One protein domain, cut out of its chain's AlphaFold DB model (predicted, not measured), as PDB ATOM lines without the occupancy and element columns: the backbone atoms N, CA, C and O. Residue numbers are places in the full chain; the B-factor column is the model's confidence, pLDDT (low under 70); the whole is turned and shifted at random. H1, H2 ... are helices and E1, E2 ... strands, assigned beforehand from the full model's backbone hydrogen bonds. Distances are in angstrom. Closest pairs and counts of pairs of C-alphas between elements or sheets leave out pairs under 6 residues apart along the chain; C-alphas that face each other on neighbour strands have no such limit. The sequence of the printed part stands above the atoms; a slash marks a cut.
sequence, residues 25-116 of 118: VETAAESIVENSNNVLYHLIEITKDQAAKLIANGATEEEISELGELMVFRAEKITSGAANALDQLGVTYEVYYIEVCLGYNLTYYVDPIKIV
ATOM      1  N   VAL A  25      16.100 -66.825 -29.726       72.81
ATOM      2  CA  VAL A  25      15.712 -65.497 -30.225       72.81
ATOM      3  C   VAL A  25      14.336 -65.093 -29.681       72.81
ATOM      4  O   VAL A  25      14.158 -63.953 -29.269       72.81
ATOM      5  N   GLU A  26      13.423 -66.057 -29.577       79.50
ATOM      6  CA  GLU A  26      12.085 -65.917 -28.998       79.50
ATOM      7  C   GLU A  26      12.135 -65.476 -27.526       79.50
ATOM      8  O   GLU A  26      11.640 -64.407 -27.185       79.50
ATOM      9  N   THR A  27      12.861 -66.199 -26.667       82.25
ATOM     10  CA  THR A  27      12.983 -65.847 -25.236       82.25
ATOM     11  C   THR A  27      13.649 -64.481 -25.025       82.25
ATOM     12  O   THR A  27      13.333 -63.757 -24.078       82.25
ATOM     13  N   ALA A  28      14.594 -64.116 -25.897       86.50
ATOM     14  CA  ALA A  28      15.239 -62.807 -25.869       86.50
ATOM     15  C   ALA A  28      14.273 -61.689 -26.294       86.50
ATOM     16  O   ALA A  28      14.228 -60.646 -25.641       86.50
ATOM     17  N   ALA A  29      13.482 -61.912 -27.345       91.50
ATOM     18  CA  ALA A  29      12.493 -60.962 -27.834       91.50
ATOM     19  C   ALA A  29      11.367 -60.731 -26.819       91.50
ATOM     20  O   ALA A  29      11.048 -59.580 -26.517       91.50
ATOM     21  N   GLU A  30      10.826 -61.800 -26.227       92.69
ATOM     22  CA  GLU A  30       9.811 -61.718 -25.168       92.69
ATOM     23  C   GLU A  30      10.324 -60.895 -23.985       92.69
ATOM     24  O   GLU A  30       9.655 -59.969 -23.526       92.69
ATOM     25  N   SER A  31      11.561 -61.162 -23.553       93.88
ATOM     26  CA  SER A  31      12.198 -60.423 -22.461       93.88
ATOM     27  C   SER A  31      12.373 -58.938 -22.789       93.88
ATOM     28  O   SER A  31      12.241 -58.096 -21.901       93.88
ATOM     29  N   ILE A  32      12.696 -58.585 -24.038       94.50
ATOM     30  CA  ILE A  32      12.807 -57.182 -24.463       94.50
ATOM     31  C   ILE A  32      11.448 -56.498 -24.354       94.50
ATOM     32  O   ILE A  32      11.360 -55.448 -23.717       94.50
ATOM     33  N   VAL A  33      10.407 -57.104 -24.930       95.88
ATOM     34  CA  VAL A  33       9.049 -56.547 -24.951       95.88
ATOM     35  C   VAL A  33       8.475 -56.411 -23.545       95.88
ATOM     36  O   VAL A  33       7.943 -55.355 -23.192       95.88
ATOM     37  N   GLU A  34       8.604 -57.446 -22.714       96.00
ATOM     38  CA  GLU A  34       8.120 -57.419 -21.335       96.00
ATOM     39  C   GLU A  34       8.814 -56.311 -20.538       96.00
ATOM     40  O   GLU A  34       8.155 -55.468 -19.925       96.00
ATOM     41  N   ASN A  35      10.148 -56.255 -20.587       95.50
ATOM     42  CA  ASN A  35      10.901 -55.250 -19.846       95.50
ATOM     43  C   ASN A  35      10.598 -53.832 -20.337       95.50
ATOM     44  O   ASN A  35      10.394 -52.938 -19.513       95.50
ATOM     45  N   SER A  36      10.541 -53.601 -21.653       96.75
ATOM     46  CA  SER A  36      10.249 -52.271 -22.194       96.75
ATOM     47  C   SER A  36       8.857 -51.800 -21.800       96.75
ATOM     48  O   SER A  36       8.702 -50.671 -21.338       96.75
ATOM     49  N   ASN A  37       7.856 -52.675 -21.907       97.25
ATOM     50  CA  ASN A  37       6.485 -52.338 -21.548       97.25
ATOM     51  C   ASN A  37       6.339 -52.108 -20.042       97.25
ATOM     52  O   ASN A  37       5.700 -51.140 -19.641       97.25
ATOM     53  N   ASN A  38       6.986 -52.915 -19.198       97.50
ATOM     54  CA  ASN A  38       6.991 -52.698 -17.751       97.50
ATOM     55  C   ASN A  38       7.603 -51.340 -17.378       97.50
ATOM     56  O   ASN A  38       7.054 -50.619 -16.543       97.50
ATOM     57  N   VAL A  39       8.707 -50.952 -18.024       96.69
ATOM     58  CA  VAL A  39       9.321 -49.633 -17.813       96.69
ATOM     59  C   VAL A  39       8.400 -48.509 -18.303       96.69
ATOM     60  O   VAL A  39       8.270 -47.500 -17.608       96.69
ATOM     61  N   LEU A  40       7.723 -48.677 -19.446       96.62
ATOM     62  CA  LEU A  40       6.722 -47.722 -19.943       96.62
ATOM     63  C   LEU A  40       5.554 -47.558 -18.965       96.62
ATOM     64  O   LEU A  40       5.200 -46.431 -18.622       96.62
ATOM     65  N   TYR A  41       4.982 -48.657 -18.474       96.44
ATOM     66  CA  TYR A  41       3.881 -48.606 -17.512       96.44
ATOM     67  C   TYR A  41       4.300 -47.923 -16.215       96.44
ATOM     68  O   TYR A  41       3.583 -47.055 -15.721       96.44
ATOM     69  N   HIS A  42       5.492 -48.232 -15.706       97.19
ATOM     70  CA  HIS A  42       5.996 -47.591 -14.500       97.19
ATOM     71  C   HIS A  42       6.244 -46.086 -14.688       97.19
ATOM     72  O   HIS A  42       5.925 -45.291 -13.803       97.19
ATOM     73  N   LEU A  43       6.762 -45.677 -15.853       97.19
ATOM     74  CA  LEU A  43       6.890 -44.267 -16.226       97.19
ATOM     75  C   LEU A  43       5.521 -43.571 -16.196       97.19
ATOM     76  O   LEU A  43       5.394 -42.515 -15.583       97.19
ATOM     77  N   ILE A  44       4.496 -44.176 -16.801       97.44
ATOM     78  CA  ILE A  44       3.132 -43.629 -16.828       97.44
ATOM     79  C   ILE A  44       2.561 -43.492 -15.414       97.44
ATOM     80  O   ILE A  44       1.984 -42.455 -15.086       97.44
ATOM     81  N   GLU A  45       2.706 -44.513 -14.568       97.94
ATOM     82  CA  GLU A  45       2.207 -44.484 -13.190       97.94
ATOM     83  C   GLU A  45       2.869 -43.382 -12.361       97.94
ATOM     84  O   GLU A  45       2.174 -42.611 -11.696       97.94
ATOM     85  N   ILE A  46       4.198 -43.260 -12.442       96.81
ATOM     86  CA  ILE A  46       4.938 -42.196 -11.755       96.81
ATOM     87  C   ILE A  46       4.484 -40.826 -12.252       96.81
ATOM     88  O   ILE A  46       4.244 -39.937 -11.437       96.81
ATOM     89  N   THR A  47       4.344 -40.643 -13.565       97.50
ATOM     90  CA  THR A  47       3.909 -39.364 -14.131       97.50
ATOM     91  C   THR A  47       2.499 -39.002 -13.670       97.50
ATOM     92  O   THR A  47       2.268 -37.860 -13.280       97.50
ATOM     93  N   LYS A  48       1.562 -39.960 -13.636       97.81
ATOM     94  CA  LYS A  48       0.199 -39.734 -13.120       97.81
ATOM     95  C   LYS A  48       0.202 -39.316 -11.649       97.81
ATOM     96  O   LYS A  48      -0.479 -38.359 -11.285       97.81
ATOM     97  N   ASP A  49       0.974 -40.004 -10.811       97.69
ATOM     98  CA  ASP A  49       1.108 -39.673  -9.387       97.69
ATOM     99  C   ASP A  49       1.739 -38.284  -9.180       97.69
ATOM    100  O   ASP A  49       1.262 -37.487  -8.369       97.69
ATOM    101  N   GLN A  50       2.772 -37.949  -9.957       96.50
ATOM    102  CA  GLN A  50       3.394 -36.625  -9.929       96.50
ATOM    103  C   GLN A  50       2.434 -35.528 -10.388       96.50
ATOM    104  O   GLN A  50       2.315 -34.515  -9.698       96.50
ATOM    105  N   ALA A  51       1.709 -35.737 -11.488       97.12
ATOM    106  CA  ALA A  51       0.724 -34.787 -11.993       97.12
ATOM    107  C   ALA A  51      -0.366 -34.513 -10.948       97.12
ATOM    108  O   ALA A  51      -0.643 -33.359 -10.631       97.12
ATOM    109  N   ALA A  52      -0.914 -35.561 -10.321       97.25
ATOM    110  CA  ALA A  52      -1.915 -35.418  -9.265       97.25
ATOM    111  C   ALA A  52      -1.394 -34.597  -8.069       97.25
ATOM    112  O   ALA A  52      -2.098 -33.722  -7.559       97.25
ATOM    113  N   LYS A  53      -0.147 -34.838  -7.639       97.81
ATOM    114  CA  LYS A  53       0.499 -34.078  -6.555       97.81
ATOM    115  C   LYS A  53       0.743 -32.621  -6.932       97.81
ATOM    116  O   LYS A  53       0.522 -31.740  -6.106       97.81
ATOM    117  N   LEU A  54       1.196 -32.358  -8.155       97.50
ATOM    118  CA  LEU A  54       1.429 -31.004  -8.655       97.50
ATOM    119  C   LEU A  54       0.118 -30.216  -8.734       97.50
ATOM    120  O   LEU A  54       0.044 -29.116  -8.192       97.50
ATOM    121  N   ILE A  55      -0.940 -30.810  -9.296       96.94
ATOM    122  CA  ILE A  55      -2.278 -30.203  -9.358       96.94
ATOM    123  C   ILE A  55      -2.798 -29.886  -7.952       96.94
ATOM    124  O   ILE A  55      -3.261 -28.775  -7.701       96.94
ATOM    125  N   ALA A  56      -2.674 -30.822  -7.006       97.25
ATOM    126  CA  ALA A  56      -3.085 -30.599  -5.617       97.25
ATOM    127  C   ALA A  56      -2.318 -29.444  -4.938       97.25
ATOM    128  O   ALA A  56      -2.850 -28.806  -4.031       97.25
ATOM    129  N   ASN A  57      -1.099 -29.156  -5.398       97.75
ATOM    130  CA  ASN A  57      -0.265 -28.052  -4.925       97.75
ATOM    131  C   ASN A  57      -0.447 -26.752  -5.730       97.75
ATOM    132  O   ASN A  57       0.264 -25.781  -5.477       97.75
ATOM    133  N   GLY A  58      -1.397 -26.713  -6.669       97.25
ATOM    134  CA  GLY A  58      -1.721 -25.521  -7.452       97.25
ATOM    135  C   GLY A  58      -0.902 -25.345  -8.730       97.25
ATOM    136  O   GLY A  58      -0.823 -24.222  -9.222       97.25
ATOM    137  N   ALA A  59      -0.306 -26.415  -9.264       97.25
ATOM    138  CA  ALA A  59       0.344 -26.364 -10.570       97.25
ATOM    139  C   ALA A  59      -0.651 -26.025 -11.689       97.25
ATOM    140  O   ALA A  59      -1.807 -26.470 -11.704       97.25
ATOM    141  N   THR A  60      -0.164 -25.235 -12.631       97.50
ATOM    142  CA  THR A  60      -0.868 -24.760 -13.816       97.50
ATOM    143  C   THR A  60      -1.021 -25.851 -14.875       97.50
ATOM    144  O   THR A  60      -0.344 -26.877 -14.843       97.50
ATOM    145  N   GLU A  61      -1.912 -25.626 -15.841       97.62
ATOM    146  CA  GLU A  61      -2.063 -26.506 -17.008       97.62
ATOM    147  C   GLU A  61      -0.755 -26.626 -17.812       97.62
ATOM    148  O   GLU A  61      -0.408 -27.724 -18.235       97.62
ATOM    149  N   GLU A  62       0.001 -25.532 -17.956       97.88
ATOM    150  CA  GLU A  62       1.286 -25.494 -18.674       97.88
ATOM    151  C   GLU A  62       2.334 -26.409 -18.022       97.88
ATOM    152  O   GLU A  62       2.923 -27.244 -18.702       97.88
ATOM    153  N   GLU A  63       2.493 -26.354 -16.696       96.81
ATOM    154  CA  GLU A  63       3.430 -27.225 -15.963       96.81
ATOM    155  C   GLU A  63       3.062 -28.715 -16.078       96.81
ATOM    156  O   GLU A  63       3.938 -29.580 -16.161       96.81
ATOM    157  N   ILE A  64       1.763 -29.041 -16.097       97.94
ATOM    158  CA  ILE A  64       1.309 -30.419 -16.338       97.94
ATOM    159  C   ILE A  64       1.536 -30.817 -17.797       97.94
ATOM    160  O   ILE A  64       1.871 -31.976 -18.062       97.94
ATOM    161  N   SER A  65       1.420 -29.869 -18.729       97.88
ATOM    162  CA  SER A  65       1.715 -30.118 -20.134       97.88
ATOM    163  C   SER A  65       3.181 -30.474 -20.354       97.88
ATOM    164  O   SER A  65       3.475 -31.492 -20.977       97.88
ATOM    165  N   GLU A  66       4.103 -29.707 -19.767       97.75
ATOM    166  CA  GLU A  66       5.544 -29.980 -19.822       97.75
ATOM    167  C   GLU A  66       5.891 -31.360 -19.240       97.75
ATOM    168  O   GLU A  66       6.709 -32.101 -19.795       97.75
ATOM    169  N   LEU A  67       5.243 -31.745 -18.135       97.44
ATOM    170  CA  LEU A  67       5.401 -33.074 -17.544       97.44
ATOM    171  C   LEU A  67       4.920 -34.182 -18.502       97.44
ATOM    172  O   LEU A  67       5.584 -35.217 -18.633       97.44
ATOM    173  N   GLY A  68       3.789 -33.971 -19.176       97.44
ATOM    174  CA  GLY A  68       3.255 -34.895 -20.174       97.44
ATOM    175  C   GLY A  68       4.152 -35.036 -21.403       97.44
ATOM    176  O   GLY A  68       4.453 -36.154 -21.820       97.44
ATOM    177  N   GLU A  69       4.667 -33.930 -21.932       97.50
ATOM    178  CA  GLU A  69       5.629 -33.932 -23.040       97.50
ATOM    179  C   GLU A  69       6.927 -34.657 -22.665       97.50
ATOM    180  O   GLU A  69       7.445 -35.467 -23.440       97.50
ATOM    181  N   LEU A  70       7.429 -34.438 -21.446       97.69
ATOM    182  CA  LEU A  70       8.597 -35.152 -20.939       97.69
ATOM    183  C   LEU A  70       8.339 -36.662 -20.840       97.69
ATOM    184  O   LEU A  70       9.220 -37.455 -21.183       97.69
ATOM    185  N   MET A  71       7.152 -37.072 -20.391       97.94
ATOM    186  CA  MET A  71       6.752 -38.479 -20.359       97.94
ATOM    187  C   MET A  71       6.752 -39.083 -21.767       97.94
ATOM    188  O   MET A  71       7.365 -40.133 -21.959       97.94
ATOM    189  N   VAL A  72       6.136 -38.415 -22.747       97.88
ATOM    190  CA  VAL A  72       6.104 -38.875 -24.149       97.88
ATOM    191  C   VAL A  72       7.517 -39.010 -24.709       97.88
ATOM    192  O   VAL A  72       7.868 -40.057 -25.249       97.88
ATOM    193  N   PHE A  73       8.377 -38.011 -24.504       96.88
ATOM    194  CA  PHE A  73       9.765 -38.064 -24.959       96.88
ATOM    195  C   PHE A  73      10.535 -39.253 -24.364       96.88
ATOM    196  O   PHE A  73      11.313 -39.919 -25.049       96.88
ATOM    197  N   ARG A  74      10.346 -39.542 -23.071       96.31
ATOM    198  CA  ARG A  74      10.994 -40.690 -22.415       96.31
ATOM    199  C   ARG A  74      10.439 -42.014 -22.922       96.31
ATOM    200  O   ARG A  74      11.228 -42.930 -23.157       96.31
ATOM    201  N   ALA A  75       9.127 -42.092 -23.112       97.06
ATOM    202  CA  ALA A  75       8.468 -43.256 -23.671       97.06
ATOM    203  C   ALA A  75       8.983 -43.583 -25.079       97.06
ATOM    204  O   ALA A  75       9.408 -44.710 -25.314       97.06
ATOM    205  N   GLU A  76       9.085 -42.583 -25.959       96.62
ATOM    206  CA  GLU A  76       9.632 -42.729 -27.316       96.62
ATOM    207  C   GLU A  76      11.026 -43.375 -27.301       96.62
ATOM    208  O   GLU A  76      11.325 -44.248 -28.117       96.62
ATOM    209  N   LYS A  77      11.893 -42.995 -26.351       96.00
ATOM    210  CA  LYS A  77      13.237 -43.586 -26.226       96.00
ATOM    211  C   LYS A  77      13.219 -45.030 -25.746       96.00
ATOM    212  O   LYS A  77      14.057 -45.806 -26.201       96.00
ATOM    213  N   ILE A  78      12.296 -45.393 -24.858       94.81
ATOM    214  CA  ILE A  78      12.133 -46.781 -24.408       94.81
ATOM    215  C   ILE A  78      11.666 -47.641 -25.585       94.81
ATOM    216  O   ILE A  78      12.323 -48.629 -25.913       94.81
ATOM    217  N   THR A  79      10.600 -47.216 -26.265       96.38
ATOM    218  CA  THR A  79      10.033 -47.911 -27.426       96.38
ATOM    219  C   THR A  79      11.051 -48.029 -28.555       96.38
ATOM    220  O   THR A  79      11.313 -49.127 -29.032       96.38
ATOM    221  N   SER A  80      11.721 -46.937 -28.930       96.31
ATOM    222  CA  SER A  80      12.747 -46.961 -29.981       96.31
ATOM    223  C   SER A  80      13.930 -47.860 -29.616       96.31
ATOM    224  O   SER A  80      14.506 -48.517 -30.479       96.31
ATOM    225  N   GLY A  81      14.326 -47.901 -28.340       95.06
ATOM    226  CA  GLY A  81      15.388 -48.787 -27.867       95.06
ATOM    227  C   GLY A  81      15.016 -50.264 -28.003       95.06
ATOM    228  O   GLY A  81      15.823 -51.056 -28.485       95.06
ATOM    229  N   ALA A  82      13.789 -50.616 -27.624       95.94
ATOM    230  CA  ALA A  82      13.265 -51.971 -27.751       95.94
ATOM    231  C   ALA A  82      13.064 -52.381 -29.218       95.94
ATOM    232  O   ALA A  82      13.518 -53.452 -29.604       95.94
ATOM    233  N   ALA A  83      12.491 -51.504 -30.049       96.19
ATOM    234  CA  ALA A  83      12.332 -51.710 -31.488       96.19
ATOM    235  C   ALA A  83      13.676 -52.017 -32.172       96.19
ATOM    236  O   ALA A  83      13.823 -53.051 -32.812       96.19
ATOM    237  N   ASN A  84      14.706 -51.199 -31.915       96.81
ATOM    238  CA  ASN A  84      16.050 -51.443 -32.449       96.81
ATOM    239  C   ASN A  84      16.639 -52.792 -32.000       96.81
ATOM    240  O   ASN A  84      17.376 -53.424 -32.754       96.81
ATOM    241  N   ALA A  85      16.365 -53.224 -30.765       94.19
ATOM    242  CA  ALA A  85      16.836 -54.512 -30.266       94.19
ATOM    243  C   ALA A  85      16.093 -55.687 -30.927       94.19
ATOM    244  O   ALA A  85      16.720 -56.688 -31.265       94.19
ATOM    245  N   LEU A  86      14.787 -55.552 -31.165       93.69
ATOM    246  CA  LEU A  86      13.977 -56.547 -31.877       93.69
ATOM    247  C   LEU A  86      14.358 -56.641 -33.363       93.69
ATOM    248  O   LEU A  86      14.500 -57.749 -33.880       93.69
ATOM    249  N   ASP A  87      14.634 -55.510 -34.018       94.00
ATOM    250  CA  ASP A  87      15.138 -55.467 -35.398       94.00
ATOM    251  C   ASP A  87      16.465 -56.235 -35.532       94.00
ATOM    252  O   ASP A  87      16.673 -56.978 -36.490       94.00
ATOM    253  N   GLN A  88      17.365 -56.106 -34.548       93.69
ATOM    254  CA  GLN A  88      18.636 -56.846 -34.512       93.69
ATOM    255  C   GLN A  88      18.448 -58.355 -34.327       93.69
ATOM    256  O   GLN A  88      19.297 -59.135 -34.762       93.69
ATOM    257  N   LEU A  89      17.353 -58.761 -33.685       92.69
ATOM    258  CA  LEU A  89      16.963 -60.157 -33.526       92.69
ATOM    259  C   LEU A  89      16.205 -60.705 -34.747       92.69
ATOM    260  O   LEU A  89      16.036 -61.918 -34.846       92.69
ATOM    261  N   GLY A  90      15.787 -59.843 -35.682       93.00
ATOM    262  CA  GLY A  90      15.015 -60.229 -36.865       93.00
ATOM    263  C   GLY A  90      13.584 -60.661 -36.545       93.00
ATOM    264  O   GLY A  90      13.036 -61.497 -37.258       93.00
ATOM    265  N   VAL A  91      13.004 -60.134 -35.463       92.19
ATOM    266  CA  VAL A  91      11.658 -60.483 -34.986       92.19
ATOM    267  C   VAL A  91      10.644 -59.449 -35.460       92.19
ATOM    268  O   VAL A  91      10.900 -58.248 -35.389       92.19
ATOM    269  N   THR A  92       9.475 -59.907 -35.908       94.12
ATOM    270  CA  THR A  92       8.358 -59.034 -36.282       94.12
ATOM    271  C   THR A  92       7.628 -58.542 -35.032       94.12
ATOM    272  O   THR A  92       7.314 -59.312 -34.123       94.12
ATOM    273  N   TYR A  93       7.333 -57.247 -34.973       95.06
ATOM    274  CA  TYR A  93       6.604 -56.635 -33.865       95.06
ATOM    275  C   TYR A  93       5.644 -55.557 -34.357       95.06
ATOM    276  O   TYR A  93       5.754 -55.043 -35.470       95.06
ATOM    277  N   GLU A  94       4.704 -55.195 -33.491       96.44
ATOM    278  CA  GLU A  94       3.762 -54.104 -33.693       96.44
ATOM    279  C   GLU A  94       3.875 -53.118 -32.532       96.44
ATOM    280  O   GLU A  94       3.940 -53.504 -31.360       96.44
ATOM    281  N   VAL A  95       3.865 -51.833 -32.872       95.88
ATOM    282  CA  VAL A  95       3.708 -50.735 -31.921       95.88
ATOM    283  C   VAL A  95       2.234 -50.353 -31.890       95.88
ATOM    284  O   VAL A  95       1.644 -50.081 -32.936       95.88
ATOM    285  N   TYR A  96       1.638 -50.324 -30.702       93.19
ATOM    286  CA  TYR A  96       0.260 -49.873 -30.504       93.19
ATOM    287  C   TYR A  96       0.228 -48.692 -29.543       93.19
ATOM    288  O   TYR A  96       1.140 -48.514 -28.746       93.19
ATOM    289  N   TYR A  97      -0.830 -47.889 -29.612       93.06
ATOM    290  CA  TYR A  97      -0.963 -46.683 -28.803       93.06
ATOM    291  C   TYR A  97      -1.846 -46.929 -27.578       93.06
ATOM    292  O   TYR A  97      -2.889 -47.583 -27.656       93.06
ATOM    293  N   ILE A  98      -1.442 -46.360 -26.445       96.00
ATOM    294  CA  ILE A  98      -2.258 -46.261 -25.234       96.00
ATOM    295  C   ILE A  98      -2.448 -44.797 -24.848       96.00
ATOM    296  O   ILE A  98      -1.524 -43.989 -24.941       96.00
ATOM    297  N   GLU A  99      -3.651 -44.464 -24.390       97.06
ATOM    298  CA  GLU A  99      -4.001 -43.122 -23.931       97.06
ATOM    299  C   GLU A  99      -3.635 -42.917 -22.457       97.06
ATOM    300  O   GLU A  99      -3.904 -43.750 -21.585       97.06
ATOM    301  N   VAL A 100      -3.043 -41.761 -22.166       96.75
ATOM    302  CA  VAL A 100      -2.619 -41.351 -20.831       96.75
ATOM    303  C   VAL A 100      -3.153 -39.957 -20.527       96.75
ATOM    304  O   VAL A 100      -2.686 -38.964 -21.079       96.75
ATOM    305  N   CYS A 101      -4.101 -39.879 -19.594       96.31
ATOM    306  CA  CYS A 101      -4.649 -38.612 -19.114       96.31
ATOM    307  C   CYS A 101      -3.913 -38.142 -17.850       96.31
ATOM    308  O   CYS A 101      -3.788 -38.918 -16.896       96.31
ATOM    309  N   LEU A 102      -3.475 -36.878 -17.823       93.44
ATOM    310  CA  LEU A 102      -2.717 -36.285 -16.703       93.44
ATOM    311  C   LEU A 102      -3.474 -35.184 -15.932       93.44
ATOM    312  O   LEU A 102      -2.904 -34.543 -15.055       93.44
ATOM    313  N   GLY A 103      -4.768 -34.993 -16.207       90.56
ATOM    314  CA  GLY A 103      -5.573 -33.890 -15.660       90.56
ATOM    315  C   GLY A 103      -5.771 -32.770 -16.682       90.56
ATOM    316  O   GLY A 103      -5.246 -32.854 -17.784       90.56
ATOM    317  N   TYR A 104      -6.597 -31.764 -16.366       89.88
ATOM    318  CA  TYR A 104      -6.941 -30.649 -17.277       89.88
ATOM    319  C   TYR A 104      -7.427 -31.064 -18.684       89.88
ATOM    320  O   TYR A 104      -7.346 -30.291 -19.629       89.88
ATOM    321  N   ASN A 105      -7.954 -32.284 -18.841       92.50
ATOM    322  CA  ASN A 105      -8.261 -32.905 -20.141       92.50
ATOM    323  C   ASN A 105      -7.042 -33.082 -21.076       92.50
ATOM    324  O   ASN A 105      -7.217 -33.369 -22.260       92.50
ATOM    325  N   LEU A 106      -5.819 -32.974 -20.553       94.81
ATOM    326  CA  LEU A 106      -4.591 -33.262 -21.283       94.81
ATOM    327  C   LEU A 106      -4.448 -34.774 -21.471       94.81
ATOM    328  O   LEU A 106      -4.422 -35.537 -20.498       94.81
ATOM    329  N   THR A 107      -4.367 -35.183 -22.736       96.81
ATOM    330  CA  THR A 107      -4.279 -36.582 -23.164       96.81
ATOM    331  C   THR A 107      -3.032 -36.770 -24.011       96.81
ATOM    332  O   THR A 107      -2.814 -36.041 -24.976       96.81
ATOM    333  N   TYR A 108      -2.235 -37.767 -23.650       97.25
ATOM    334  CA  TYR A 108      -0.996 -38.134 -24.322       97.25
ATOM    335  C   TYR A 108      -1.075 -39.573 -24.808       97.25
ATOM    336  O   TYR A 108      -1.814 -40.382 -24.246       97.25
ATOM    337  N   TYR A 109      -0.276 -39.892 -25.819       95.94
ATOM    338  CA  TYR A 109      -0.173 -41.241 -26.357       95.94
ATOM    339  C   TYR A 109       1.215 -41.794 -26.072       95.94
ATOM    340  O   TYR A 109       2.216 -41.084 -26.173       95.94
ATOM    341  N   VAL A 110       1.247 -43.055 -25.666       95.31
ATOM    342  CA  VAL A 110       2.471 -43.810 -25.422       95.31
ATOM    343  C   VAL A 110       2.415 -45.078 -26.262       95.31
ATOM    344  O   VAL A 110       1.334 -45.623 -26.472       95.31
ATOM    345  N   ASP A 111       3.584 -45.545 -26.692       96.56
ATOM    346  CA  ASP A 111       3.734 -46.553 -27.736       96.56
ATOM    347  C   ASP A 111       4.336 -47.873 -27.203       96.56
ATOM    348  O   ASP A 111       5.530 -48.124 -27.392       96.56
ATOM    349  N   PRO A 112       3.583 -48.727 -26.485       96.62
ATOM    350  CA  PRO A 112       4.040 -50.075 -26.162       96.62
ATOM    351  C   PRO A 112       4.250 -50.959 -27.398       96.62
ATOM    352  O   PRO A 112       3.724 -50.708 -28.483       96.62
ATOM    353  N   ILE A 113       4.990 -52.050 -27.200       96.62
ATOM    354  CA  ILE A 113       5.331 -53.014 -28.256       96.62
ATOM    355  C   ILE A 113       4.696 -54.371 -27.947       96.62
ATOM    356  O   ILE A 113       4.541 -54.746 -26.786       96.62
ATOM    357  N   LYS A 114       4.343 -55.137 -28.974       94.94
ATOM    358  CA  LYS A 114       4.040 -56.571 -28.865       94.94
ATOM    359  C   LYS A 114       4.710 -57.326 -30.011       94.94
ATOM    360  O   LYS A 114       4.854 -56.778 -31.102       94.94
ATOM    361  N   ILE A 115       5.105 -58.570 -29.764       92.94
ATOM    362  CA  ILE A 115       5.587 -59.467 -30.821       92.94
ATOM    363  C   ILE A 115       4.396 -59.855 -31.701       92.94
ATOM    364  O   ILE A 115       3.283 -60.032 -31.200       92.94
ATOM    365  N   VAL A 116       4.631 -59.941 -33.007       89.94
ATOM    366  CA  VAL A 116       3.693 -60.539 -33.955       89.94
ATOM    367  C   VAL A 116       4.302 -61.871 -34.364       89.94
ATOM    368  O   VAL A 116       5.269 -61.893 -35.123       89.94
TER     369      VAL A 116
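Overview. This is residues 25 to 116 of the 118 residues of an uncharacterized protein of Kosmotoga sp (UniProt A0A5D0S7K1). Two long helices, H1 and H2, lie side by side as a helical hairpin, and a narrow strand hairpin runs lengthwise along them, E1 and E2 in one leg, E3 and E4 in the other, packing on both helices. The printed part has 92 residues in the order H1 H2 E1 E2 E3 E4, mostly helix, with two antiparallel sheets, E1 - E4 and E2 - E3. This rod of 49 by 16 by 15 A is only just loose, close to compact, with a radius of gyration of the C-alphas of 15.0 A.

Along the chain. H1, residues 25 to 56, begins at C-alpha 25 (15.712, -65.497, -30.225) and spans 46.7 A from first to last C-alpha. H2, residues 61 to 89, spans 42.0 A. E1 is residues 93 to 95, E2 98 to 101, E3 107 to 110 and E4 113 to 115, ending at C-alpha 115 (5.587, -59.467, -30.821).

Arrangement. H1 and H2 touch, closest at the C-alphas of Leu 40 and Ala 75, 6.1 A, at a shallow tilt of 4 degrees, opposite ways. In both, every O i to N i+4 pair is within hydrogen-bond range. So are N 94 and O 114 of E1 and E4, 2.9 A, and N 100 and O 108 of the hairpin E2 and E3, 2.8 A. The closest C-alphas of H1 and E4 are Val 33 and Ile 113, 6.1 A; of H2 and E3, Val 72 and Val 110, 6.3 A.

Size, cuts and confidence. The farthest C-alphas, Val 25 and Gly 58, are 49.2 A apart. The printed part has no cut or long link, and no printed residue is under pLDDT 70.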